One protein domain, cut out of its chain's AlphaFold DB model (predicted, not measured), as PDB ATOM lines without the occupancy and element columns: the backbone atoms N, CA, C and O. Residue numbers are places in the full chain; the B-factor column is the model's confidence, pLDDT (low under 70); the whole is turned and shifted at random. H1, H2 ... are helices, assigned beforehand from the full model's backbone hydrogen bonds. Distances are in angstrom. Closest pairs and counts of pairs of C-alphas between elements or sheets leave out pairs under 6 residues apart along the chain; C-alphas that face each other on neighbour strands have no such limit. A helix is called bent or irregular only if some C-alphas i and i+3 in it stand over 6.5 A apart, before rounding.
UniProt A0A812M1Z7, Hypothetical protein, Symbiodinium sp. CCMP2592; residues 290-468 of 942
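Overview. This is residues 290 to 468 of the 942 residues of the protein "Hypothetical protein" of Symbiodinium sp. CCMP2592 (UniProt A0A812M1Z7). Three long helices, H7, H8 and H9, stand side by side as an up-and-down bundle at one end; H3 and H5 cross H8, and beyond H5 the short helices H2, H4 and H6 form a row. H1 lies at the far end, beside H2. The printed part has 179 residues with nine named helices, H1 to H9 in order, and no named strand: all helix. It is compact, with a radius of gyration of the C-alphas of 16.6 A and spans of 53 by 37 by 32 A.

Arrangement. H1, residues 290 to 297, and H2, residues 305 to 315, are near each other, with 7 pairs of C-alphas within 10 A. H2 touches H4, residues 343 to 349, at a shallow tilt of 13 degrees, the same way; their closest C-alphas, of Ala 307 and Phe 346, are 5.5 A apart. H4 touches H6, residues 381 to 387, at 7 degrees, the same way, with C-alphas 345 and 381 closest at 5.5 A. H3, residues 322 to 334, touches H5, residues 360 to 372, at a shallow tilt of 13 degrees, closest at C-alphas 327 and 368, 6.2 A. The hub is H8, residues 417 to 436, touching five helices. With residues 425 to 433 alone it touches H5, about perpendicular at 84 degrees, closest at C-alphas 369 and 429, 4.4 A. H7, residues 390 to 412, and H8 form a helical hairpin at 15 degrees, closest at C-alphas 410 and 420, 6.1 A. H8 and H9, residues 447 to 468, form another at 11 degrees, closest at C-alphas 423 and 454, 5.8 A. H6 and H7 only just touch, with 3 pairs of C-alphas within 8 A, and only at the corner. H1 and H9 are apart. Every O i to N i+4 pair is within hydrogen-bond range in H2, H3, H4, H5, H6, H8 and H9; in H1 it is 3 of 4 and in H7 17 of 19.

Along the chain. H1 begins at C-alpha 290 (23.787, 14.461, -6.329). H3 is 18.2 A long and H5 18.1 A. H7 is 33.2 A, H8 28.6 A and H9 31.8 A, ending at C-alpha 468 (40.512, 19.169, 39.641). H1 and H7 are irregular: C-alphas 294 and 297 are 7.4 A apart, C-alphas 391 and 394 8.0 A.

Size, cuts and confidence. The C-alphas of Asp 292 and His 467, the two farthest apart, are 53.7 A apart. The printed part has no cut and no long link. Mean pLDDT of the printed part is 91.0; residues 464 to 468 are under 70.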
ATOM      1  N   ILE A 290      22.669  13.887  -7.096       92.44
ATOM      2  CA  ILE A 290      23.787  14.461  -6.329       92.44
ATOM      3  C   ILE A 290      25.152  14.254  -6.999       92.44
ATOM      4  O   ILE A 290      26.130  14.909  -6.630       92.44
ATOM      5  N   LYS A 291      25.238  13.323  -7.960       91.50
ATOM      6  CA  LYS A 291      26.470  12.818  -8.582       91.50
ATOM      7  C   LYS A 291      27.421  13.943  -8.975       91.50
ATOM      8  O   LYS A 291      28.563  13.971  -8.520       91.50
ATOM      9  N   ASP A 292      26.943  14.885  -9.780       87.88
ATOM     10  CA  ASP A 292      27.794  15.924 -10.364       87.88
ATOM     11  C   ASP A 292      28.201  16.988  -9.328       87.88
ATOM     12  O   ASP A 292      29.261  17.602  -9.452       87.88
ATOM     13  N   ALA A 293      27.428  17.150  -8.247       87.31
ATOM     14  CA  ALA A 293      27.780  18.009  -7.119       87.31
ATOM     15  C   ALA A 293      28.848  17.379  -6.205       87.31
ATOM     16  O   ALA A 293      29.780  18.071  -5.782       87.31
ATOM     17  N   VAL A 294      28.762  16.068  -5.949       90.06
ATOM     18  CA  VAL A 294      29.743  15.309  -5.154       90.06
ATOM     19  C   VAL A 294      31.059  15.130  -5.921       90.06
ATOM     20  O   VAL A 294      32.135  15.368  -5.362       90.06
ATOM     21  N   LEU A 295      30.986  14.773  -7.209       89.81
ATOM     22  CA  LEU A 295      32.142  14.537  -8.085       89.81
ATOM     23  C   LEU A 295      32.763  15.818  -8.671       89.81
ATOM     24  O   LEU A 295      33.818  15.742  -9.300       89.81
ATOM     25  N   ARG A 296      32.164  16.992  -8.430       85.38
ATOM     26  CA  ARG A 296      32.588  18.327  -8.910       85.38
ATOM     27  C   ARG A 296      34.085  18.625  -8.752       85.38
ATOM     28  O   ARG A 296      34.678  19.313  -9.576       85.38
ATOM     29  N   THR A 297      34.686  18.125  -7.674       83.25
ATOM     30  CA  THR A 297      36.098  18.317  -7.301       83.25
ATOM     31  C   THR A 297      37.043  17.261  -7.881       83.25
ATOM     32  O   THR A 297      38.246  17.344  -7.657       83.25
ATOM     33  N   LYS A 298      36.515  16.287  -8.636       84.31
ATOM     34  CA  LYS A 298      37.215  15.099  -9.157       84.31
ATOM     35  C   LYS A 298      37.948  14.307  -8.054       84.31
ATOM     36  O   LYS A 298      39.158  14.095  -8.156       84.31
ATOM     37  N   PRO A 299      37.239  13.855  -6.997       85.81
ATOM     38  CA  PRO A 299      37.856  13.094  -5.914       85.81
ATOM     39  C   PRO A 299      38.487  11.800  -6.438       85.81
ATOM     40  O   PRO A 299      37.889  11.089  -7.246       85.81
ATOM     41  N   ARG A 300      39.664  11.438  -5.913       84.69
ATOM     42  CA  ARG A 300      40.362  10.179  -6.245       84.69
ATOM     43  C   ARG A 300      39.475   8.941  -6.055       84.69
ATOM     44  O   ARG A 300      39.595   7.979  -6.803       84.69
ATOM     45  N   SER A 301      38.579   8.991  -5.075       86.81
ATOM     46  CA  SER A 301      37.643   7.928  -4.700       86.81
ATOM     47  C   SER A 301      36.367   7.884  -5.555       86.81
ATOM     48  O   SER A 301      35.391   7.268  -5.136       86.81
ATOM     49  N   ALA A 302      36.323   8.553  -6.715       89.44
ATOM     50  CA  ALA A 302      35.118   8.692  -7.546       89.44
ATOM     51  C   ALA A 302      34.418   7.359  -7.883       89.44
ATOM     52  O   ALA A 302      33.191   7.320  -7.940       89.44
ATOM     53  N   SER A 303      35.174   6.270  -8.058       92.06
ATOM     54  CA  SER A 303      34.640   4.918  -8.281       92.06
ATOM     55  C   SER A 303      33.918   4.329  -7.063       92.06
ATOM     56  O   SER A 303      32.981   3.563  -7.235       92.06
ATOM     57  N   THR A 304      34.309   4.709  -5.845       95.19
ATOM     58  CA  THR A 304      33.723   4.244  -4.575       95.19
ATOM     59  C   THR A 304      32.458   5.024  -4.194       95.19
ATOM     60  O   THR A 304      31.639   4.534  -3.419       95.19
ATOM     61  N   VAL A 305      32.252   6.227  -4.747       95.38
ATOM     62  CA  VAL A 305      31.123   7.121  -4.407       95.38
ATOM     63  C   VAL A 305      29.731   6.459  -4.493       95.38
ATOM     64  O   VAL A 305      28.939   6.716  -3.587       95.38
ATOM     65  N   PRO A 306      29.400   5.583  -5.466       95.88
ATOM     66  CA  PRO A 306      28.121   4.863  -5.471       95.88
ATOM     67  C   PRO A 306      27.908   3.984  -4.225       95.88
ATOM     68  O   PRO A 306      26.813   3.959  -3.664       95.88
ATOM     69  N   ALA A 307      28.961   3.318  -3.738       96.81
ATOM     70  CA  ALA A 307      28.907   2.524  -2.513       96.81
ATOM     71  C   ALA A 307      28.825   3.415  -1.257       96.81
ATOM     72  O   ALA A 307      28.054   3.114  -0.341       96.81
ATOM     73  N   LEU A 308      29.540   4.552  -1.239       97.25
ATOM     74  CA  LEU A 308      29.420   5.565  -0.177       97.25
ATOM     75  C   LEU A 308      28.012   6.168  -0.112       97.25
ATOM     76  O   LEU A 308      27.532   6.475   0.977       97.25
ATOM     77  N   PHE A 309      27.339   6.333  -1.253       96.88
ATOM     78  CA  PHE A 309      25.984   6.880  -1.333       96.88
ATOM     79  C   PHE A 309      24.969   5.981  -0.624       96.88
ATOM     80  O   PHE A 309      24.293   6.434   0.302       96.88
ATOM     81  N   VAL A 310      24.935   4.694  -0.983       95.44
ATOM     82  CA  VAL A 310      24.072   3.702  -0.318       95.44
ATOM     83  C   VAL A 310      24.411   3.601   1.173       95.44
ATOM     84  O   VAL A 310      23.502   3.605   2.004       95.44
ATOM     85  N   PHE A 311      25.700   3.606   1.530       96.94
ATOM     86  CA  PHE A 311      26.124   3.543   2.930       96.94
ATOM     87  C   PHE A 311      25.632   4.754   3.738       96.94
ATOM     88  O   PHE A 311      25.074   4.608   4.827       96.94
ATOM     89  N   THR A 312      25.808   5.958   3.186       95.81
ATOM     90  CA  THR A 312      25.454   7.221   3.844       95.81
ATOM     91  C   THR A 312      23.949   7.331   4.069       95.81
ATOM     92  O   THR A 312      23.537   7.727   5.159       95.81
ATOM     93  N   LEU A 313      23.126   6.941   3.090       92.44
ATOM     94  CA  LEU A 313      21.669   6.945   3.242       92.44
ATOM     95  C   LEU A 313      21.178   5.941   4.295       92.44
ATOM     96  O   LEU A 313      20.247   6.246   5.036       92.44
ATOM     97  N   ARG A 314      21.783   4.747   4.366       92.19
ATOM     98  CA  ARG A 314      21.266   3.643   5.194       92.19
ATOM     99  C   ARG A 314      21.798   3.608   6.625       92.19
ATOM    100  O   ARG A 314      21.073   3.158   7.510       92.19
ATOM    101  N   TYR A 315      23.043   4.029   6.864       95.38
ATOM    102  CA  TYR A 315      23.748   3.711   8.118       95.38
ATOM    103  C   TYR A 315      24.336   4.912   8.869       95.38
ATOM    104  O   TYR A 315      24.754   4.745  10.009       95.38
ATOM    105  N   SER A 316      24.314   6.124   8.303       93.69
ATOM    106  CA  SER A 316      24.946   7.311   8.914       93.69
ATOM    107  C   SER A 316      24.346   7.773  10.253       93.69
ATOM    108  O   SER A 316      24.968   8.580  10.945       93.69
ATOM    109  N   GLY A 317      23.165   7.277  10.641       90.94
ATOM    110  CA  GLY A 317      22.447   7.686  11.856       90.94
ATOM    111  C   GLY A 317      21.261   8.629  11.607       90.94
ATOM    112  O   GLY A 317      21.019   9.529  12.411       90.94
ATOM    113  N   GLY A 318      20.530   8.444  10.503       86.75
ATOM    114  CA  GLY A 318      19.340   9.237  10.159       86.75
ATOM    115  C   GLY A 318      19.662  10.673   9.729       86.75
ATOM    116  O   GLY A 318      20.802  10.983   9.404       86.75
ATOM    117  N   GLN A 319      18.663  11.563   9.757       85.88
ATOM    118  CA  GLN A 319      18.765  12.954   9.264       85.88
ATOM    119  C   GLN A 319      19.856  13.806   9.947       85.88
ATOM    120  O   GLN A 319      20.268  14.834   9.416       85.88
ATOM    121  N   THR A 320      20.323  13.407  11.134       88.19
ATOM    122  CA  THR A 320      21.416  14.080  11.856       88.19
ATOM    123  C   THR A 320      22.802  13.540  11.492       88.19
ATOM    124  O   THR A 320      23.806  14.136  11.887       88.19
ATOM    125  N   ALA A 321      22.878  12.411  10.777       92.81
ATOM    126  CA  ALA A 321      24.094  11.651  10.490       92.81
ATOM    127  C   ALA A 321      24.977  11.384  11.729       92.81
ATOM    128  O   ALA A 321      26.204  11.375  11.630       92.81
ATOM    129  N   HIS A 322      24.381  11.224  12.918       93.62
ATOM    130  CA  HIS A 322      25.127  11.279  14.182       93.62
ATOM    131  C   HIS A 322      26.234  10.213  14.309       93.62
ATOM    132  O   HIS A 322      27.321  10.540  14.784       93.62
ATOM    133  N   LEU A 323      26.026   8.989  13.807       95.56
ATOM    134  CA  LEU A 323      27.053   7.937  13.806       95.56
ATOM    135  C   LEU A 323      28.225   8.294  12.878       95.56
ATOM    136  O   LEU A 323      29.389   8.123  13.245       95.56
ATOM    137  N   LEU A 324      27.938   8.865  11.704       95.69
ATOM    138  CA  LEU A 324      28.965   9.385  10.797       95.69
ATOM    139  C   LEU A 324      29.735  10.554  11.430       95.69
ATOM    140  O   LEU A 324      30.962  10.586  11.337       95.69
ATOM    141  N   GLN A 325      29.054  11.460  12.141       93.50
ATOM    142  CA  GLN A 325      29.721  12.534  12.882       93.50
ATOM    143  C   GLN A 325      30.648  11.995  13.984       93.50
ATOM    144  O   GLN A 325      31.765  12.492  14.126       93.50
ATOM    145  N   GLU A 326      30.225  10.984  14.748       93.56
ATOM    146  CA  GLU A 326      31.042  10.354  15.796       93.56
ATOM    147  C   GLU A 326      32.277   9.646  15.213       93.56
ATOM    148  O   GLU A 326      33.401   9.885  15.671       93.56
ATOM    149  N   THR A 327      32.102   8.859  14.144       95.94
ATOM    150  CA  THR A 327      33.216   8.200  13.442       95.94
ATOM    151  C   THR A 327      34.194   9.203  12.844       95.94
ATOM    152  O   THR A 327      35.400   9.054  13.029       95.94
ATOM    153  N   GLU A 328      33.722  10.265  12.187       93.75
ATOM    154  CA  GLU A 328      34.605  11.320  11.682       93.75
ATOM    155  C   GLU A 328      35.382  12.023  12.797       93.75
ATOM    156  O   GLU A 328      36.591  12.220  12.658       93.75
ATOM    157  N   LYS A 329      34.722  12.388  13.909       93.19
ATOM    158  CA  LYS A 329      35.384  13.038  15.052       93.19
ATOM    159  C   LYS A 329      36.527  12.172  15.586       93.19
ATOM    160  O   LYS A 329      37.625  12.693  15.783       93.19
ATOM    161  N   PHE A 330      36.302  10.865  15.745       95.31
ATOM    162  CA  PHE A 330      37.326   9.922  16.198       95.31
ATOM    163  C   PHE A 330      38.443   9.720  15.166       95.31
ATOM    164  O   PHE A 330      39.619   9.853  15.501       95.31
ATOM    165  N   VAL A 331      38.109   9.437  13.903       94.44
ATOM    166  CA  VAL A 331      39.101   9.144  12.851       94.44
ATOM    167  C   VAL A 331      39.991  10.353  12.555       94.44
ATOM    168  O   VAL A 331      41.185  10.191  12.309       94.44
ATOM    169  N   ARG A 332      39.448  11.569  12.648       91.75
ATOM    170  CA  ARG A 332      40.197  12.825  12.522       91.75
ATOM    171  C   ARG A 332      41.204  13.038  13.658       91.75
ATOM    172  O   ARG A 332      42.299  13.549  13.409       91.75
ATOM    173  N   ALA A 333      40.833  12.662  14.882       91.25
ATOM    174  CA  ALA A 333      41.641  12.823  16.089       91.25
ATOM    175  C   ALA A 333      42.710  11.728  16.257       91.25
ATOM    176  O   ALA A 333      43.879  12.041  16.479       91.25
ATOM    177  N   HIS A 334      42.316  10.458  16.118       92.62
ATOM    178  CA  HIS A 334      43.114   9.289  16.513       92.62
ATOM    179  C   HIS A 334      43.358   8.275  15.377       92.62
ATOM    180  O   HIS A 334      44.166   7.360  15.540       92.62
ATOM    181  N   GLY A 335      42.665   8.407  14.241       92.12
ATOM    182  CA  GLY A 335      42.719   7.461  13.123       92.12
ATOM    183  C   GLY A 335      43.597   7.900  11.945       92.12
ATOM    184  O   GLY A 335      44.389   8.840  12.011       92.12
ATOM    185  N   PHE A 336      43.451   7.181  10.833       90.81
ATOM    186  CA  PHE A 336      44.163   7.396   9.574       90.81
ATOM    187  C   PHE A 336      43.213   8.004   8.525       90.81
ATOM    188  O   PHE A 336      42.758   7.304   7.625       90.81
ATOM    189  N   GLN A 337      42.896   9.304   8.608       85.50
ATOM    190  CA  GLN A 337      41.899   9.943   7.720       85.50
ATOM    191  C   GLN A 337      42.235   9.861   6.209       85.50
ATOM    192  O   GLN A 337      41.340   9.975   5.379       85.50
ATOM    193  N   SER A 338      43.498   9.643   5.831       82.81
ATOM    194  CA  SER A 338      43.949   9.444   4.437       82.81
ATOM    195  C   SER A 338      43.792   8.005   3.929       82.81
ATOM    196  O   SER A 338      44.142   7.725   2.781       82.81
ATOM    197  N   ARG A 339      43.311   7.077   4.766       89.38
ATOM    198  CA  ARG A 339      43.070   5.690   4.368       89.38
ATOM    199  C   ARG A 339      41.913   5.607   3.371       89.38
ATOM    200  O   ARG A 339      40.962   6.378   3.431       89.38
ATOM    201  N   MET A 340      42.037   4.635   2.478       90.50
ATOM    202  CA  MET A 340      41.065   4.257   1.463       90.50
ATOM    203  C   MET A 340      40.658   2.811   1.733       90.50
ATOM    204  O   MET A 340      41.542   1.955   1.828       90.50
ATOM    205  N   LEU A 341      39.363   2.544   1.887       94.00
ATOM    206  CA  LEU A 341      38.819   1.194   2.057       94.00
ATOM    207  C   LEU A 341      38.351   0.592   0.724       94.00
ATOM    208  O   LEU A 341      38.397  -0.625   0.564       94.00
ATOM    209  N   GLY A 342      37.971   1.432  -0.245       93.75
ATOM    210  CA  GLY A 342      37.562   1.010  -1.584       93.75
ATOM    211  C   GLY A 342      36.116   0.514  -1.669       93.75
ATOM    212  O   GLY A 342      35.414   0.372  -0.664       93.75
ATOM    213  N   SER A 343      35.663   0.267  -2.903       95.25
ATOM    214  CA  SER A 343      34.266  -0.103  -3.184       95.25
ATOM    215  C   SER A 343      33.885  -1.412  -2.503       95.25
ATOM    216  O   SER A 343      32.906  -1.445  -1.768       95.25
ATOM    217  N   ASP A 344      34.729  -2.437  -2.615       96.00
ATOM    218  CA  ASP A 344      34.512  -3.791  -2.105       96.00
ATOM    219  C   ASP A 344      34.141  -3.818  -0.609       96.00
ATOM    220  O   ASP A 344      33.285  -4.596  -0.181       96.00
ATOM    221  N   ILE A 345      34.771  -2.957   0.204       97.12
ATOM    222  CA  ILE A 345      34.500  -2.852   1.645       97.12
ATOM    223  C   ILE A 345      33.174  -2.132   1.901       97.12
ATOM    224  O   ILE A 345      32.394  -2.593   2.734       97.12
ATOM    225  N   PHE A 346      32.878  -1.041   1.190       97.31
ATOM    226  CA  PHE A 346      31.601  -0.340   1.347       97.31
ATOM    227  C   PHE A 346      30.417  -1.131   0.771       97.31
ATOM    228  O   PHE A 346      29.346  -1.128   1.365       97.31
ATOM    229  N   GLU A 347      30.604  -1.891  -0.304       97.19
ATOM    230  CA  GLU A 347      29.629  -2.848  -0.842       97.19
ATOM    231  C   GLU A 347      29.391  -4.016   0.124       97.19
ATOM    232  O   GLU A 347      28.244  -4.386   0.383       97.19
ATOM    233  N   ALA A 348      30.449  -4.544   0.751       97.12
ATOM    234  CA  ALA A 348      30.306  -5.516   1.830       97.12
ATOM    235  C   ALA A 348      29.543  -4.926   3.029       97.12
ATOM    236  O   ALA A 348      28.659  -5.589   3.566       97.12
ATOM    237  N   LEU A 349      29.815  -3.674   3.417       97.12
ATOM    238  CA  LEU A 349      29.055  -2.976   4.461       97.12
ATOM    239  C   LEU A 349      27.597  -2.735   4.032       97.12
ATOM    240  O   LEU A 349      26.704  -2.828   4.865       97.12
ATOM    241  N   ASN A 350      27.321  -2.500   2.751       96.38
ATOM    242  CA  ASN A 350      25.962  -2.331   2.222       96.38
ATOM    243  C   ASN A 350      25.158  -3.640   2.118       96.38
ATOM    244  O   ASN A 350      23.970  -3.593   1.797       96.38
ATOM    245  N   THR A 351      25.766  -4.795   2.412       93.25
ATOM    246  CA  THR A 351      25.058  -6.083   2.470       93.25
ATOM    247  C   THR A 351      23.974  -6.050   3.549       93.25
ATOM    248  O   THR A 351      24.206  -5.604   4.676       93.25
ATOM    249  N   GLU A 352      22.777  -6.533   3.216       89.06
ATOM    250  CA  GLU A 352      21.637  -6.534   4.133       89.06
ATOM    251  C   GLU A 352      21.749  -7.625   5.205       89.06
ATOM    252  O   GLU A 352      22.216  -8.737   4.955       89.06
ATOM    253  N   MET A 353      21.294  -7.307   6.416       87.56
ATOM    254  CA  MET A 353      21.236  -8.247   7.534       87.56
ATOM    255  C   MET A 353      19.848  -8.878   7.625       87.56
ATOM    256  O   MET A 353      18.840  -8.188   7.503       87.56
ATOM    257  N   LYS A 354      19.783 -10.177   7.941       80.12
ATOM    258  CA  LYS A 354      18.528 -10.862   8.300       80.12
ATOM    259  C   LYS A 354      18.133 -10.519   9.747       80.12
ATOM    260  O   LYS A 354      18.219 -11.361  10.633       80.12
ATOM    261  N   SER A 355      17.784  -9.255   9.984       78.00
ATOM    262  CA  SER A 355      17.436  -8.670  11.287       78.00
ATOM    263  C   SER A 355      16.415  -7.538  11.110       78.00
ATOM    264  O   SER A 355      16.280  -6.997  10.016       78.00
ATOM    265  N   ARG A 356      15.708  -7.163  12.187       75.50
ATOM    266  CA  ARG A 356      14.901  -5.926  12.225       75.50
ATOM    267  C   ARG A 356      15.766  -4.676  12.410       75.50
ATOM    268  O   ARG A 356      15.411  -3.623  11.896       75.50
ATOM    269  N   ASP A 357      16.888  -4.795  13.120       82.81
ATOM    270  CA  ASP A 357      17.916  -3.752  13.138       82.81
ATOM    271  C   ASP A 357      18.728  -3.828  11.830       82.81
ATOM    272  O   ASP A 357      19.316  -4.880  11.551       82.81
ATOM    273  N   PRO A 358      18.811  -2.744  11.031       84.50
ATOM    274  CA  PRO A 358      19.680  -2.708   9.861       84.50
ATOM    275  C   PRO A 358      21.170  -2.843  10.211       84.50
ATOM    276  O   PRO A 358      21.950  -3.161   9.316       84.50
ATOM    277  N   GLY A 359      21.584  -2.621  11.464       91.12
ATOM    278  CA  GLY A 359      22.954  -2.774  11.962       91.12
ATOM    279  C   GLY A 359      23.833  -1.552  11.704       91.12
ATOM    280  O   GLY A 359      24.996  -1.691  11.314       91.12
ATOM    281  N   ALA A 360      23.283  -0.347  11.858       94.25
ATOM    282  CA  ALA A 360      24.020   0.894  11.613       94.25
ATOM    283  C   ALA A 360      25.217   1.051  12.571       94.25
ATOM    284  O   ALA A 360      26.340   1.293  12.125       94.25
ATOM    285  N   LEU A 361      25.005   0.811  13.872       95.31
ATOM    286  CA  LEU A 361      26.046   0.931  14.894       95.31
ATOM    287  C   LEU A 361      27.231  -0.010  14.625       95.31
ATOM    288  O   LEU A 361      28.359   0.462  14.521       95.31
ATOM    289  N   ILE A 362      27.001  -1.314  14.411       95.81
ATOM    290  CA  ILE A 362      28.099  -2.272  14.167       95.81
ATOM    291  C   ILE A 362      28.917  -1.933  12.906       95.81
ATOM    292  O   ILE A 362      30.124  -2.167  12.870       95.81
ATOM    293  N   ARG A 363      28.301  -1.332  11.877       97.19
ATOM    294  CA  ARG A 363      29.023  -0.846  10.688       97.19
ATOM    295  C   ARG A 363      29.916   0.341  11.017       97.19
ATOM    296  O   ARG A 363      31.061   0.372  10.576       97.19
ATOM    297  N   HIS A 364      29.442   1.274  11.835       97.81
ATOM    298  CA  HIS A 364      30.285   2.355  12.334       97.81
ATOM    299  C   HIS A 364      31.414   1.826  13.231       97.81
ATOM    300  O   HIS A 364      32.561   2.219  13.028       97.81
ATOM    301  N   MET A 365      31.169   0.821  14.080       97.88
ATOM    302  CA  MET A 365      32.232   0.127  14.828       97.88
ATOM    303  C   MET A 365      33.284  -0.499  13.893       97.88
ATOM    304  O   MET A 365      34.487  -0.353  14.123       97.88
ATOM    305  N   MET A 366      32.854  -1.135  12.793       98.06
ATOM    306  CA  MET A 366      33.757  -1.627  11.745       98.06
ATOM    307  C   MET A 366      34.568  -0.499  11.097       98.06
ATOM    308  O   MET A 366      35.757  -0.694  10.861       98.06
ATOM    309  N   LEU A 367      33.985   0.682  10.856       97.69
ATOM    310  CA  LEU A 367      34.726   1.848  10.356       97.69
ATOM    311  C   LEU A 367      35.727   2.388  11.391       97.69
ATOM    312  O   LEU A 367      36.868   2.659  11.023       97.69
ATOM    313  N   HIS A 368      35.367   2.477  12.677       97.38
ATOM    314  CA  HIS A 368      36.306   2.827  13.755       97.38
ATOM    315  C   HIS A 368      37.521   1.884  13.758       97.38
ATOM    316  O   HIS A 368      38.661   2.344  13.835       97.38
ATOM    317  N   PHE A 369      37.306   0.574  13.593       97.50
ATOM    318  CA  PHE A 369      38.385  -0.407  13.454       97.50
ATOM    319  C   PHE A 369      39.182  -0.243  12.146       97.50
ATOM    320  O   PHE A 369      40.409  -0.150  12.184       97.50
ATOM    321  N   ALA A 370      38.504  -0.141  10.999       96.56
ATOM    322  CA  ALA A 370      39.122  -0.046   9.675       96.56
ATOM    323  C   ALA A 370      39.952   1.230   9.474       96.56
ATOM    324  O   ALA A 370      40.964   1.191   8.775       96.56
ATOM    325  N   TYR A 371      39.568   2.345  10.100       95.88
ATOM    326  CA  TYR A 371      40.303   3.613  10.063       95.88
ATOM    327  C   TYR A 371      41.246   3.828  11.255       95.88
ATOM    328  O   TYR A 371      42.149   4.660  11.157       95.88
ATOM    329  N   GLY A 372      41.056   3.118  12.372       94.06
ATOM    330  CA  GLY A 372      41.873   3.257  13.582       94.06
ATOM    331  C   GLY A 372      43.043   2.273  13.685       94.06
ATOM    332  O   GLY A 372      44.077   2.620  14.251       94.06
ATOM    333  N   ALA A 373      42.916   1.054  13.148       93.44
ATOM    334  CA  ALA A 373      43.977   0.044  13.219       93.44
ATOM    335  C   ALA A 373      45.232   0.478  12.438       93.44
ATOM    336  O   ALA A 373      45.133   1.157  11.419       93.44
ATOM    337  N   GLU A 374      46.425   0.070  12.873       89.38
ATOM    338  CA  GLU A 374      47.682   0.519  12.248       89.38
ATOM    339  C   GLU A 374      47.821   0.075  10.785       89.38
ATOM    340  O   GLU A 374      48.260   0.841   9.929       89.38
ATOM    341  N   ASP A 375      47.381  -1.146  10.490       89.62
ATOM    342  CA  ASP A 375      47.410  -1.765   9.167       89.62
ATOM    343  C   ASP A 375      46.148  -1.425   8.366       89.62
ATOM    344  O   ASP A 375      45.029  -1.568   8.866       89.62
ATOM    345  N   ALA A 376      46.313  -1.033   7.104       86.94
ATOM    346  CA  ALA A 376      45.193  -0.764   6.205       86.94
ATOM    347  C   ALA A 376      44.385  -2.027   5.845       86.94
ATOM    348  O   ALA A 376      43.222  -1.908   5.479       86.94
ATOM    349  N   ARG A 377      44.968  -3.227   5.985       88.62
ATOM    350  CA  ARG A 377      44.320  -4.523   5.708       88.62
ATOM    351  C   ARG A 377      43.760  -5.205   6.968       88.62
ATOM    352  O   ARG A 377      43.458  -6.396   6.944       88.62
ATOM    353  N   ALA A 378      43.631  -4.482   8.087       92.25
ATOM    354  CA  ALA A 378      43.143  -5.043   9.352       92.25
ATOM    355  C   ALA A 378      41.710  -5.612   9.259       92.25
ATOM    356  O   ALA A 378      41.423  -6.650   9.866       92.25
ATOM    357  N   LEU A 379      40.843  -4.952   8.481       96.06
ATOM    358  CA  LEU A 379      39.492  -5.395   8.131       96.06
ATOM    359  C   LEU A 379      39.452  -5.800   6.650       96.06
ATOM    360  O   LEU A 379      39.978  -5.085   5.801       96.06
ATOM    361  N   THR A 380      38.810  -6.925   6.341       96.44
ATOM    362  CA  THR A 380      38.622  -7.433   4.972       96.44
ATOM    363  C   THR A 380      37.140  -7.617   4.638       96.44
ATOM    364  O   THR A 380      36.290  -7.680   5.526       96.44
ATOM    365  N   VAL A 381      36.822  -7.798   3.352       97.25
ATOM    366  CA  VAL A 381      35.467  -8.151   2.877       97.25
ATOM    367  C   VAL A 381      34.917  -9.406   3.573       97.25
ATOM    368  O   VAL A 381      33.726  -9.470   3.876       97.25
ATOM    369  N   SER A 382      35.777 -10.387   3.873       96.88
ATOM    370  CA  SER A 382      35.395 -11.605   4.601       96.88
ATOM    371  C   SER A 382      35.012 -11.307   6.055       96.88
ATOM    372  O   SER A 382      34.002 -11.804   6.548       96.88
ATOM    373  N   ASP A 383      35.756 -10.420   6.725       97.44
ATOM    374  CA  ASP A 383      35.451  -9.986   8.094       97.44
ATOM    375  C   ASP A 383      34.110  -9.250   8.183       97.44
ATOM    376  O   ASP A 383      33.317  -9.520   9.084       97.44
ATOM    377  N   VAL A 384      33.830  -8.355   7.229       97.50
ATOM    378  CA  VAL A 384      32.545  -7.642   7.154       97.50
ATOM    379  C   VAL A 384      31.400  -8.637   6.948       97.50
ATOM    380  O   VAL A 384      30.451  -8.653   7.731       97.50
ATOM    381  N   LYS A 385      31.517  -9.544   5.967       95.44
ATOM    382  CA  LYS A 385      30.508 -10.588   5.715       95.44
ATOM    383  C   LYS A 385      30.310 -11.517   6.924       95.44
ATOM    384  O   LYS A 385      29.176 -11.887   7.216       95.44
ATOM    385  N   LYS A 386      31.373 -11.834   7.678       95.56
ATOM    386  CA  LYS A 386      31.303 -12.575   8.952       95.56
ATOM    387  C   LYS A 386      30.504 -11.807  10.011       95.56
ATOM    388  O   LYS A 386      29.604 -12.394  10.606       95.56
ATOM    389  N   LEU A 387      30.782 -10.518  10.225       95.62
ATOM    390  CA  LEU A 387      30.114  -9.680  11.239       95.62
ATOM    391  C   LEU A 387      28.633  -9.395  10.939       95.62
ATOM    392  O   LEU A 387      27.833  -9.263  11.865       95.62
ATOM    393  N   LEU A 388      28.262  -9.327   9.659       94.44
ATOM    394  CA  LEU A 388      26.872  -9.163   9.217       94.44
ATOM    395  C   LEU A 388      26.094 -10.497   9.151       94.44
ATOM    396  O   LEU A 388      24.884 -10.493   8.928       94.44
ATOM    397  N   SER A 389      26.761 -11.640   9.355       92.44
ATOM    398  CA  SER A 389      26.130 -12.964   9.301       92.44
ATOM    399  C   SER A 389      25.246 -13.271  10.519       92.44
ATOM    400  O   SER A 389      25.418 -12.725  11.610       92.44
ATOM    401  N   VAL A 390      24.307 -14.208  10.350       89.75
ATOM    402  CA  VAL A 390      23.414 -14.663  11.435       89.75
ATOM    403  C   VAL A 390      24.190 -15.402  12.536       89.75
ATOM    404  O   VAL A 390      23.881 -15.244  13.713       89.75
ATOM    405  N   GLY A 391      25.243 -16.149  12.183       89.62
ATOM    406  CA  GLY A 391      25.999 -17.000  13.116       89.62
ATOM    407  C   GLY A 391      26.786 -16.262  14.208       89.62
ATOM    408  O   GLY A 391      27.272 -16.902  15.136       89.62
ATOM    409  N   ILE A 392      26.909 -14.932  14.127       92.56
ATOM    410  CA  ILE A 392      27.541 -14.096  15.161       92.56
ATOM    411  C   ILE A 392      26.553 -13.134  15.845       92.56
ATOM    412  O   ILE A 392      26.970 -12.336  16.681       92.56
ATOM    413  N   ALA A 393      25.253 -13.221  15.530       91.56
ATOM    414  CA  ALA A 393      24.238 -12.256  15.963       91.56
ATOM    415  C   ALA A 393      24.263 -11.985  17.475       91.56
ATOM    416  O   ALA A 393      24.537 -10.861  17.874       91.56
ATOM    417  N   SER A 394      24.129 -13.022  18.307       92.06
ATOM    418  CA  SER A 394      24.148 -12.882  19.771       92.06
ATOM    419  C   SER A 394      25.374 -12.119  20.300       92.06
ATOM    420  O   SER A 394      25.210 -11.243  21.143       92.06
ATOM    421  N   LYS A 395      26.582 -12.380  19.775       94.06
ATOM    422  CA  LYS A 395      27.813 -11.694  20.216       94.06
ATOM    423  C   LYS A 395      27.915 -10.265  19.686       94.06
ATOM    424  O   LYS A 395      28.467  -9.396  20.353       94.06
ATOM    425  N   ARG A 396      27.398 -10.007  18.480       93.69
ATOM    426  CA  ARG A 396      27.268  -8.648  17.936       93.69
ATOM    427  C   ARG A 396      26.332  -7.820  18.814       93.69
ATOM    428  O   ARG A 396      26.703  -6.715  19.185       93.69
ATOM    429  N   ASP A 397      25.167  -8.370  19.142       93.00
ATOM    430  CA  ASP A 397      24.099  -7.676  19.867       93.00
ATOM    431  C   ASP A 397      24.503  -7.420  21.337       93.00
ATOM    432  O   ASP A 397      24.235  -6.356  21.895       93.00
ATOM    433  N   GLU A 398      25.259  -8.352  21.929       95.25
ATOM    434  CA  GLU A 398      26.009  -8.175  23.180       95.25
ATOM    435  C   GLU A 398      27.011  -7.006  23.087       95.25
ATOM    436  O   GLU A 398      26.997  -6.110  23.928       95.25
ATOM    437  N   ALA A 399      27.854  -6.972  22.047       96.44
ATOM    438  CA  ALA A 399      28.865  -5.929  21.865       96.44
ATOM    439  C   ALA A 399      28.270  -4.532  21.609       96.44
ATOM    440  O   ALA A 399      28.830  -3.544  22.087       96.44
ATOM    441  N   THR A 400      27.156  -4.422  20.877       95.50
ATOM    442  CA  THR A 400      26.467  -3.138  20.664       95.50
ATOM    443  C   THR A 400      25.828  -2.633  21.950       95.50
ATOM    444  O   THR A 400      26.058  -1.481  22.307       95.50
ATOM    445  N   ARG A 401      25.130  -3.499  22.700       95.50
ATOM    446  CA  ARG A 401      24.544  -3.135  24.000       95.50
ATOM    447  C   ARG A 401      25.610  -2.649  24.981       95.50
ATOM    448  O   ARG A 401      25.485  -1.576  25.552       95.50
ATOM    449  N   VAL A 402      26.704  -3.398  25.110       96.06
ATOM    450  CA  VAL A 402      27.831  -3.057  25.991       96.06
ATOM    451  C   VAL A 402      28.497  -1.727  25.604       96.06
ATOM    452  O   VAL A 402      28.954  -0.983  26.474       96.06
ATOM    453  N   PHE A 403      28.539  -1.389  24.311       97.12
ATOM    454  CA  PHE A 403      28.982  -0.069  23.860       97.12
ATOM    455  C   PHE A 403      27.996   1.044  24.249       97.12
ATOM    456  O   PHE A 403      28.427   2.108  24.700       97.12
ATOM    457  N   GLU A 404      26.691   0.808  24.106       95.31
ATOM    458  CA  GLU A 404      25.638   1.755  24.491       95.31
ATOM    459  C   GLU A 404      25.614   1.995  26.009       95.31
ATOM    460  O   GLU A 404      25.571   3.152  26.426       95.31
ATOM    461  N   ASP A 405      25.782   0.950  26.824       94.69
ATOM    462  CA  ASP A 405      25.934   1.043  28.282       94.69
ATOM    463  C   ASP A 405      27.140   1.937  28.660       94.69
ATOM    464  O   ASP A 405      27.024   2.850  29.483       94.69
ATOM    465  N   CYS A 406      28.293   1.764  27.996       95.06
ATOM    466  CA  CYS A 406      29.469   2.624  28.202       95.06
ATOM    467  C   CYS A 406      29.239   4.076  27.729       95.06
ATOM    468  O   CYS A 406      29.745   5.022  28.337       95.06
ATOM    469  N   LYS A 407      28.470   4.279  26.652       94.19
ATOM    470  CA  LYS A 407      28.123   5.608  26.118       94.19
ATOM    471  C   LYS A 407      27.130   6.347  27.027       94.19
ATOM    472  O   LYS A 407      27.263   7.560  27.222       94.19
ATOM    473  N   ALA A 408      26.195   5.623  27.641       92.50
ATOM    474  CA  ALA A 408      25.337   6.135  28.702       92.50
ATOM    475  C   ALA A 408      26.170   6.530  29.932       92.50
ATOM    476  O   ALA A 408      26.044   7.657  30.406       92.50
ATOM    477  N   LEU A 409      27.103   5.678  30.379       89.56
ATOM    478  CA  LEU A 409      27.982   5.956  31.523       89.56
ATOM    479  C   LEU A 409      28.816   7.242  31.349       89.56
ATOM    480  O   LEU A 409      28.870   8.069  32.261       89.56
ATOM    481  N   CYS A 410      29.394   7.465  30.160       88.94
ATOM    482  CA  CYS A 410      30.063   8.728  29.805       88.94
ATOM    483  C   CYS A 410      29.171   9.963  30.018       88.94
ATOM    484  O   CYS A 410      29.662  11.022  30.412       88.94
ATOM    485  N   SER A 411      27.872   9.827  29.739       86.56
ATOM    486  CA  SER A 411      26.881  10.899  29.870       86.56
ATOM    487  C   SER A 411      26.501  11.115  31.338       86.56
ATOM    488  O   SER A 411      26.561  12.245  31.819       86.56
ATOM    489  N   THR A 412      26.214  10.036  32.075       86.19
ATOM    490  CA  THR A 412      25.874  10.048  33.510       86.19
ATOM    491  C   THR A 412      26.976  10.667  34.372       86.19
ATOM    492  O   THR A 412      26.691  11.460  35.265       86.19
ATOM    493  N   HIS A 413      28.245  10.363  34.090       81.69
ATOM    494  CA  HIS A 413      29.388  10.948  34.803       81.69
ATOM    495  C   HIS A 413      29.878  12.284  34.212       81.69
ATOM    496  O   HIS A 413      30.910  12.800  34.645       81.69
ATOM    497  N   ALA A 414      29.164  12.852  33.229       79.81
ATOM    498  CA  ALA A 414      29.522  14.089  32.528       79.81
ATOM    499  C   ALA A 414      31.009  14.130  32.107       79.81
ATOM    500  O   ALA A 414      31.715  15.131  32.305       79.81
ATOM    501  N   VAL A 415      31.502  13.008  31.570       82.50
ATOM    502  CA  VAL A 415      32.916  12.829  31.233       82.50
ATOM    503  C   VAL A 415      33.302  13.754  30.086       82.50
ATOM    504  O   VAL A 415      32.525  14.047  29.176       82.50
ATOM    505  N   ASN A 416      34.528  14.263  30.160       83.50
ATOM    506  CA  ASN A 416      35.047  15.224  29.206       83.50
ATOM    507  C   ASN A 416      34.983  14.678  27.763       83.50
ATOM    508  O   ASN A 416      35.504  13.602  27.482       83.50
ATOM    509  N   VAL A 417      34.402  15.460  26.844       84.81
ATOM    510  CA  VAL A 417      34.041  15.030  25.478       84.81
ATOM    511  C   VAL A 417      35.191  14.373  24.704       84.81
ATOM    512  O   VAL A 417      34.956  13.365  24.044       84.81
ATOM    513  N   ALA A 418      36.426  14.879  24.803       84.56
ATOM    514  CA  ALA A 418      37.577  14.275  24.120       84.56
ATOM    515  C   ALA A 418      37.968  12.916  24.720       84.56
ATOM    516  O   ALA A 418      38.323  11.996  23.985       84.56
ATOM    517  N   VAL A 419      37.862  12.768  26.045       86.94
ATOM    518  CA  VAL A 419      38.134  11.498  26.732       86.94
ATOM    519  C   VAL A 419      37.061  10.472  26.378       86.94
ATOM    520  O   VAL A 419      37.402   9.360  25.985       86.94
ATOM    521  N   SER A 420      35.783  10.861  26.401       90.25
ATOM    522  CA  SER A 420      34.673  10.003  25.965       90.25
ATOM    523  C   SER A 420      34.814   9.591  24.495       90.25
ATOM    524  O   SER A 420      34.691   8.411  24.180       90.25
ATOM    525  N   LEU A 421      35.137  10.529  23.593       91.50
ATOM    526  CA  LEU A 421      35.373  10.261  22.166       91.50
ATOM    527  C   LEU A 421      36.479   9.217  21.953       91.50
ATOM    528  O   LEU A 421      36.336   8.317  21.122       91.50
ATOM    529  N   LYS A 422      37.567   9.328  22.718       92.81
ATOM    530  CA  LYS A 422      38.710   8.417  22.677       92.81
ATOM    531  C   LYS A 422      38.385   7.040  23.254       92.81
ATOM    532  O   LYS A 422      38.585   6.046  22.559       92.81
ATOM    533  N   ALA A 423      37.878   6.980  24.486       93.62
ATOM    534  CA  ALA A 423      37.581   5.732  25.191       93.62
ATOM    535  C   ALA A 423      36.519   4.915  24.441       93.62
ATOM    536  O   ALA A 423      36.750   3.758  24.094       93.62
ATOM    537  N   LEU A 424      35.401   5.550  24.062       95.88
ATOM    538  CA  LEU A 424      34.351   4.913  23.264       95.88
ATOM    539  C   LEU A 424      34.861   4.517  21.870       95.88
ATOM    540  O   LEU A 424      34.550   3.431  21.387       95.88
ATOM    541  N   GLY A 425      35.675   5.351  21.219       95.81
ATOM    542  CA  GLY A 425      36.243   5.032  19.910       95.81
ATOM    543  C   GLY A 425      37.193   3.829  19.927       95.81
ATOM    544  O   GLY A 425      37.097   2.966  19.052       95.81
ATOM    545  N   TYR A 426      38.056   3.712  20.943       95.62
ATOM    546  CA  TYR A 426      38.905   2.531  21.132       95.62
ATOM    547  C   TYR A 426      38.122   1.306  21.622       95.62
ATOM    548  O   TYR A 426      38.449   0.195  21.201       95.62
ATOM    549  N   LEU A 427      37.055   1.474  22.411       97.12
ATOM    550  CA  LEU A 427      36.141   0.382  22.761       97.12
ATOM    551  C   LEU A 427      35.534  -0.247  21.497       97.12
ATOM    552  O   LEU A 427      35.595  -1.464  21.345       97.12
ATOM    553  N   GLN A 428      35.044   0.554  20.543       97.56
ATOM    554  CA  GLN A 428      34.535   0.031  19.264       97.56
ATOM    555  C   GLN A 428      35.598  -0.778  18.503       97.56
ATOM    556  O   GLN A 428      35.313  -1.880  18.031       97.56
ATOM    557  N   MET A 429      36.838  -0.278  18.428       96.69
ATOM    558  CA  MET A 429      37.953  -1.009  17.810       96.69
ATOM    559  C   MET A 429      38.234  -2.347  18.510       96.69
ATOM    560  O   MET A 429      38.406  -3.371  17.846       96.69
ATOM    561  N   ASN A 430      38.277  -2.338  19.844       96.38
ATOM    562  CA  ASN A 430      38.535  -3.516  20.667       96.38
ATOM    563  C   ASN A 430      37.424  -4.567  20.503       96.38
ATOM    564  O   ASN A 430      37.724  -5.746  20.326       96.38
ATOM    565  N   LEU A 431      36.153  -4.150  20.495       97.75
ATOM    566  CA  LEU A 431      34.999  -5.035  20.310       97.75
ATOM    567  C   LEU A 431      35.020  -5.720  18.935       97.75
ATOM    568  O   LEU A 431      34.852  -6.936  18.861       97.75
ATOM    569  N   ILE A 432      35.324  -4.993  17.854       97.94
ATOM    570  CA  ILE A 432      35.498  -5.600  16.520       97.94
ATOM    571  C   ILE A 432      36.683  -6.578  16.493       97.94
ATOM    572  O   ILE A 432      36.566  -7.671  15.932       97.94
ATOM    573  N   ALA A 433      37.807  -6.242  17.134       96.69
ATOM    574  CA  ALA A 433      38.964  -7.136  17.217       96.69
ATOM    575  C   ALA A 433      38.659  -8.441  17.982       96.69
ATOM    576  O   ALA A 433      39.153  -9.503  17.590       96.69
ATOM    577  N   VAL A 434      37.822  -8.374  19.027       96.81
ATOM    578  CA  VAL A 434      37.308  -9.532  19.778       96.81
ATOM    579  C   VAL A 434      36.358 -10.372  18.920       96.81
ATOM    580  O   VAL A 434      36.588 -11.571  18.777       96.81
ATOM    581  N   LEU A 435      35.336  -9.764  18.302       96.81
ATOM    582  CA  LEU A 435      34.337 -10.465  17.479       96.81
ATOM    583  C   LEU A 435      34.955 -11.204  16.281       96.81
ATOM    584  O   LEU A 435      34.502 -12.282  15.889       96.81
ATOM    585  N   LEU A 436      36.010 -10.637  15.693       95.94
ATOM    586  CA  LEU A 436      36.716 -11.242  14.567       95.94
ATOM    587  C   LEU A 436      37.789 -12.268  14.971       95.94
ATOM    588  O   LEU A 436      38.192 -13.048  14.110       95.94
ATOM    589  N   ASP A 437      38.213 -12.290  16.239       93.81
ATOM    590  CA  ASP A 437      39.417 -12.960  16.768       93.81
ATOM    591  C   ASP A 437      40.739 -12.508  16.104       93.81
ATOM    592  O   ASP A 437      41.643 -13.289  15.807       93.81
ATOM    593  N   LYS A 438      40.880 -11.201  15.844       92.44
ATOM    594  CA  LYS A 438      42.075 -10.632  15.196       92.44
ATOM    595  C   LYS A 438      43.253 -10.577  16.172       92.44
ATOM    596  O   LYS A 438      43.547  -9.513  16.705       92.44
ATOM    597  N   LYS A 439      43.976 -11.686  16.366       87.88
ATOM    598  CA  LYS A 439      45.095 -11.837  17.331       87.88
ATOM    599  C   LYS A 439      46.098 -10.664  17.409       87.88
ATOM    600  O   LYS A 439      46.563 -10.358  18.496       87.88
ATOM    601  N   LYS A 440      46.394  -9.964  16.299       89.62
ATOM    602  CA  LYS A 440      47.265  -8.760  16.272       89.62
ATOM    603  C   LYS A 440      46.666  -7.530  16.988       89.62
ATOM    604  O   LYS A 440      47.413  -6.681  17.458       89.62
ATOM    605  N   TYR A 441      45.339  -7.424  17.057       88.69
ATOM    606  CA  TYR A 441      44.598  -6.280  17.616       88.69
ATOM    607  C   TYR A 441      43.716  -6.645  18.817       88.69
ATOM    608  O   TYR A 441      43.244  -5.760  19.527       88.69
ATOM    609  N   LYS A 442      43.483  -7.940  19.053       88.31
ATOM    610  CA  LYS A 442      42.687  -8.471  20.158       88.31
ATOM    611  C   LYS A 442      43.454  -8.323  21.480       88.31
ATOM    612  O   LYS A 442      44.143  -9.237  21.917       88.31
ATOM    613  N   LYS A 443      43.316  -7.154  22.109       89.94
ATOM    614  CA  LYS A 443      43.871  -6.835  23.439       89.94
ATOM    615  C   LYS A 443      43.131  -7.512  24.602       89.94
ATOM    616  O   LYS A 443      43.670  -7.577  25.701       89.94
ATOM    617  N   HIS A 444      41.908  -7.990  24.368       92.19
ATOM    618  CA  HIS A 444      41.011  -8.541  25.388       92.19
ATOM    619  C   HIS A 444      40.480  -9.898  24.947       92.19
ATOM    620  O   HIS A 444      40.257 -10.128  23.761       92.19
ATOM    621  N   GLU A 445      40.247 -10.797  25.893       88.44
ATOM    622  CA  GLU A 445      39.791 -12.160  25.605       88.44
ATOM    623  C   GLU A 445      38.344 -12.187  25.087       88.44
ATOM    624  O   GLU A 445      38.028 -12.941  24.161       88.44
ATOM    625  N   ASN A 446      37.498 -11.322  25.657       93.19
ATOM    626  CA  ASN A 446      36.052 -11.238  25.463       93.19
ATOM    627  C   ASN A 446      35.548  -9.773  25.499       93.19
ATOM    628  O   ASN A 446      36.320  -8.830  25.696       93.19
ATOM    629  N   ILE A 447      34.242  -9.599  25.278       94.38
ATOM    630  CA  ILE A 447      33.550  -8.300  25.221       94.38
ATOM    631  C   ILE A 447      33.576  -7.607  26.592       94.38
ATOM    632  O   ILE A 447      33.890  -6.421  26.682       94.38
ATOM    633  N   GLN A 448      33.344  -8.367  27.663       93.62
ATOM    634  CA  GLN A 448      33.299  -7.898  29.049       93.62
ATOM    635  C   GLN A 448      34.621  -7.245  29.472       93.62
ATOM    636  O   GLN A 448      34.610  -6.186  30.090       93.62
ATOM    637  N   LYS A 449      35.772  -7.826  29.109       92.94
ATOM    638  CA  LYS A 449      37.092  -7.267  29.446       92.94
ATOM    639  C   LYS A 449      37.458  -6.034  28.620       92.94
ATOM    640  O   LYS A 449      38.137  -5.157  29.145       92.94
ATOM    641  N   ALA A 450      36.976  -5.922  27.380       92.62
ATOM    642  CA  ALA A 450      37.098  -4.682  26.611       92.62
ATOM    643  C   ALA A 450      36.249  -3.552  27.225       92.62
ATOM    644  O   ALA A 450      36.709  -2.414  27.321       92.62
ATOM    645  N   ALA A 451      35.038  -3.879  27.687       93.44
ATOM    646  CA  ALA A 451      34.153  -2.952  28.386       93.44
ATOM    647  C   ALA A 451      34.722  -2.511  29.738       93.44
ATOM    648  O   ALA A 451      34.738  -1.318  30.025       93.44
ATOM    649  N   GLN A 452      35.242  -3.453  30.533       91.69
ATOM    650  CA  GLN A 452      35.807  -3.181  31.853       91.69
ATOM    651  C   GLN A 452      36.923  -2.127  31.779       91.69
ATOM    652  O   GLN A 452      36.867  -1.156  32.526       91.69
ATOM    653  N   GLN A 453      37.870  -2.242  30.834       91.50
ATOM    654  CA  GLN A 453      38.894  -1.203  30.652       91.50
ATOM    655  C   GLN A 453      38.273   0.156  30.283       91.50
ATOM    656  O   GLN A 453      38.700   1.181  30.805       91.50
ATOM    657  N   CYS A 454      37.267   0.188  29.402       92.25
ATOM    658  CA  CYS A 454      36.606   1.442  29.029       92.25
ATOM    659  C   CYS A 454      35.937   2.103  30.247       92.25
ATOM    660  O   CYS A 454      36.121   3.295  30.476       92.25
ATOM    661  N   VAL A 455      35.233   1.323  31.073       90.94
ATOM    662  CA  VAL A 455      34.627   1.781  32.335       90.94
ATOM    663  C   VAL A 455      35.691   2.272  33.324       90.94
ATOM    664  O   VAL A 455      35.505   3.312  33.950       90.94
ATOM    665  N   GLU A 456      36.831   1.588  33.439       88.75
ATOM    666  CA  GLU A 456      37.957   2.026  34.273       88.75
ATOM    667  C   GLU A 456      38.556   3.360  33.786       88.75
ATOM    668  O   GLU A 456      38.782   4.253  34.603       88.75
ATOM    669  N   GLU A 457      38.746   3.551  32.474       87.06
ATOM    670  CA  GLU A 457      39.204   4.822  31.885       87.06
ATOM    671  C   GLU A 457      38.186   5.963  32.091       87.06
ATOM    672  O   GLU A 457      38.567   7.076  32.465       87.06
ATOM    673  N   ILE A 458      36.891   5.684  31.901       86.88
ATOM    674  CA  ILE A 458      35.771   6.613  32.136       86.88
ATOM    675  C   ILE A 458      35.736   7.057  33.607       86.88
ATOM    676  O   ILE A 458      35.670   8.256  33.892       86.88
ATOM    677  N   ASN A 459      35.844   6.111  34.542       84.81
ATOM    678  CA  ASN A 459      35.780   6.381  35.978       84.81
ATOM    679  C   ASN A 459      37.020   7.134  36.478       84.81
ATOM    680  O   ASN A 459      36.881   8.109  37.217       84.81
ATOM    681  N   GLN A 460      38.223   6.768  36.019       83.81
ATOM    682  CA  GLN A 460      39.448   7.524  36.309       83.81
ATOM    683  C   GLN A 460      39.353   8.965  35.784       83.81
ATOM    684  O   GLN A 460      39.764   9.904  36.467       83.81
ATOM    685  N   ALA A 461      38.772   9.176  34.599       76.75
ATOM    686  CA  ALA A 461      38.563  10.511  34.046       76.75
ATOM    687  C   ALA A 461      37.529  11.336  34.835       76.75
ATOM    688  O   ALA A 461      37.730  12.538  35.026       76.75
ATOM    689  N   ALA A 462      36.455  10.705  35.323       75.50
ATOM    690  CA  ALA A 462      35.462  11.337  36.191       75.50
ATOM    691  C   ALA A 462      36.068  11.743  37.549       75.50
ATOM    692  O   ALA A 462      35.934  12.897  37.963       75.50
ATOM    693  N   GLN A 463      36.829  10.847  38.188       72.44
ATOM    694  CA  GLN A 463      37.573  11.128  39.423       72.44
ATOM    695  C   GLN A 463      38.588  12.262  39.221       72.44
ATOM    696  O   GLN A 463      38.592  13.238  39.968       72.44
ATOM    697  N   LEU A 464      39.412  12.206  38.167       67.12
ATOM    698  CA  LEU A 464      40.380  13.262  37.840       67.12
ATOM    699  C   LEU A 464      39.719  14.614  37.529       67.12
ATOM    700  O   LEU A 464      40.355  15.654  37.718       67.12
ATOM    701  N   ARG A 465      38.464  14.622  37.062       64.56
ATOM    702  CA  ARG A 465      37.665  15.844  36.943       64.56
ATOM    703  C   ARG A 465      37.244  16.354  38.320       64.56
ATOM    704  O   ARG A 465      37.558  17.495  38.631       64.56
ATOM    705  N   GLN A 466      36.617  15.523  39.153       60.72
ATOM    706  CA  GLN A 466      36.206  15.902  40.514       60.72
ATOM    707  C   GLN A 466      37.395  16.414  41.348       60.72
ATOM    708  O   GLN A 466      37.312  17.486  41.945       60.72
ATOM    709  N   HIS A 467      38.547  15.734  41.305       62.00
ATOM    710  CA  HIS A 467      39.774  16.169  41.979       62.00
ATOM    711  C   HIS A 467      40.333  17.503  41.460       62.00
ATOM    712  O   HIS A 467      40.955  18.231  42.231       62.00
ATOM    713  N   LYS A 468      40.139  17.848  40.178       60.72
ATOM    714  CA  LYS A 468      40.512  19.169  39.641       60.72
ATOM    715  C   LYS A 468      39.521  20.239  40.069       60.72
ATOM    716  O   LYS A 468      39.939  21.263  40.609       60.72
TER     717      LYS A 468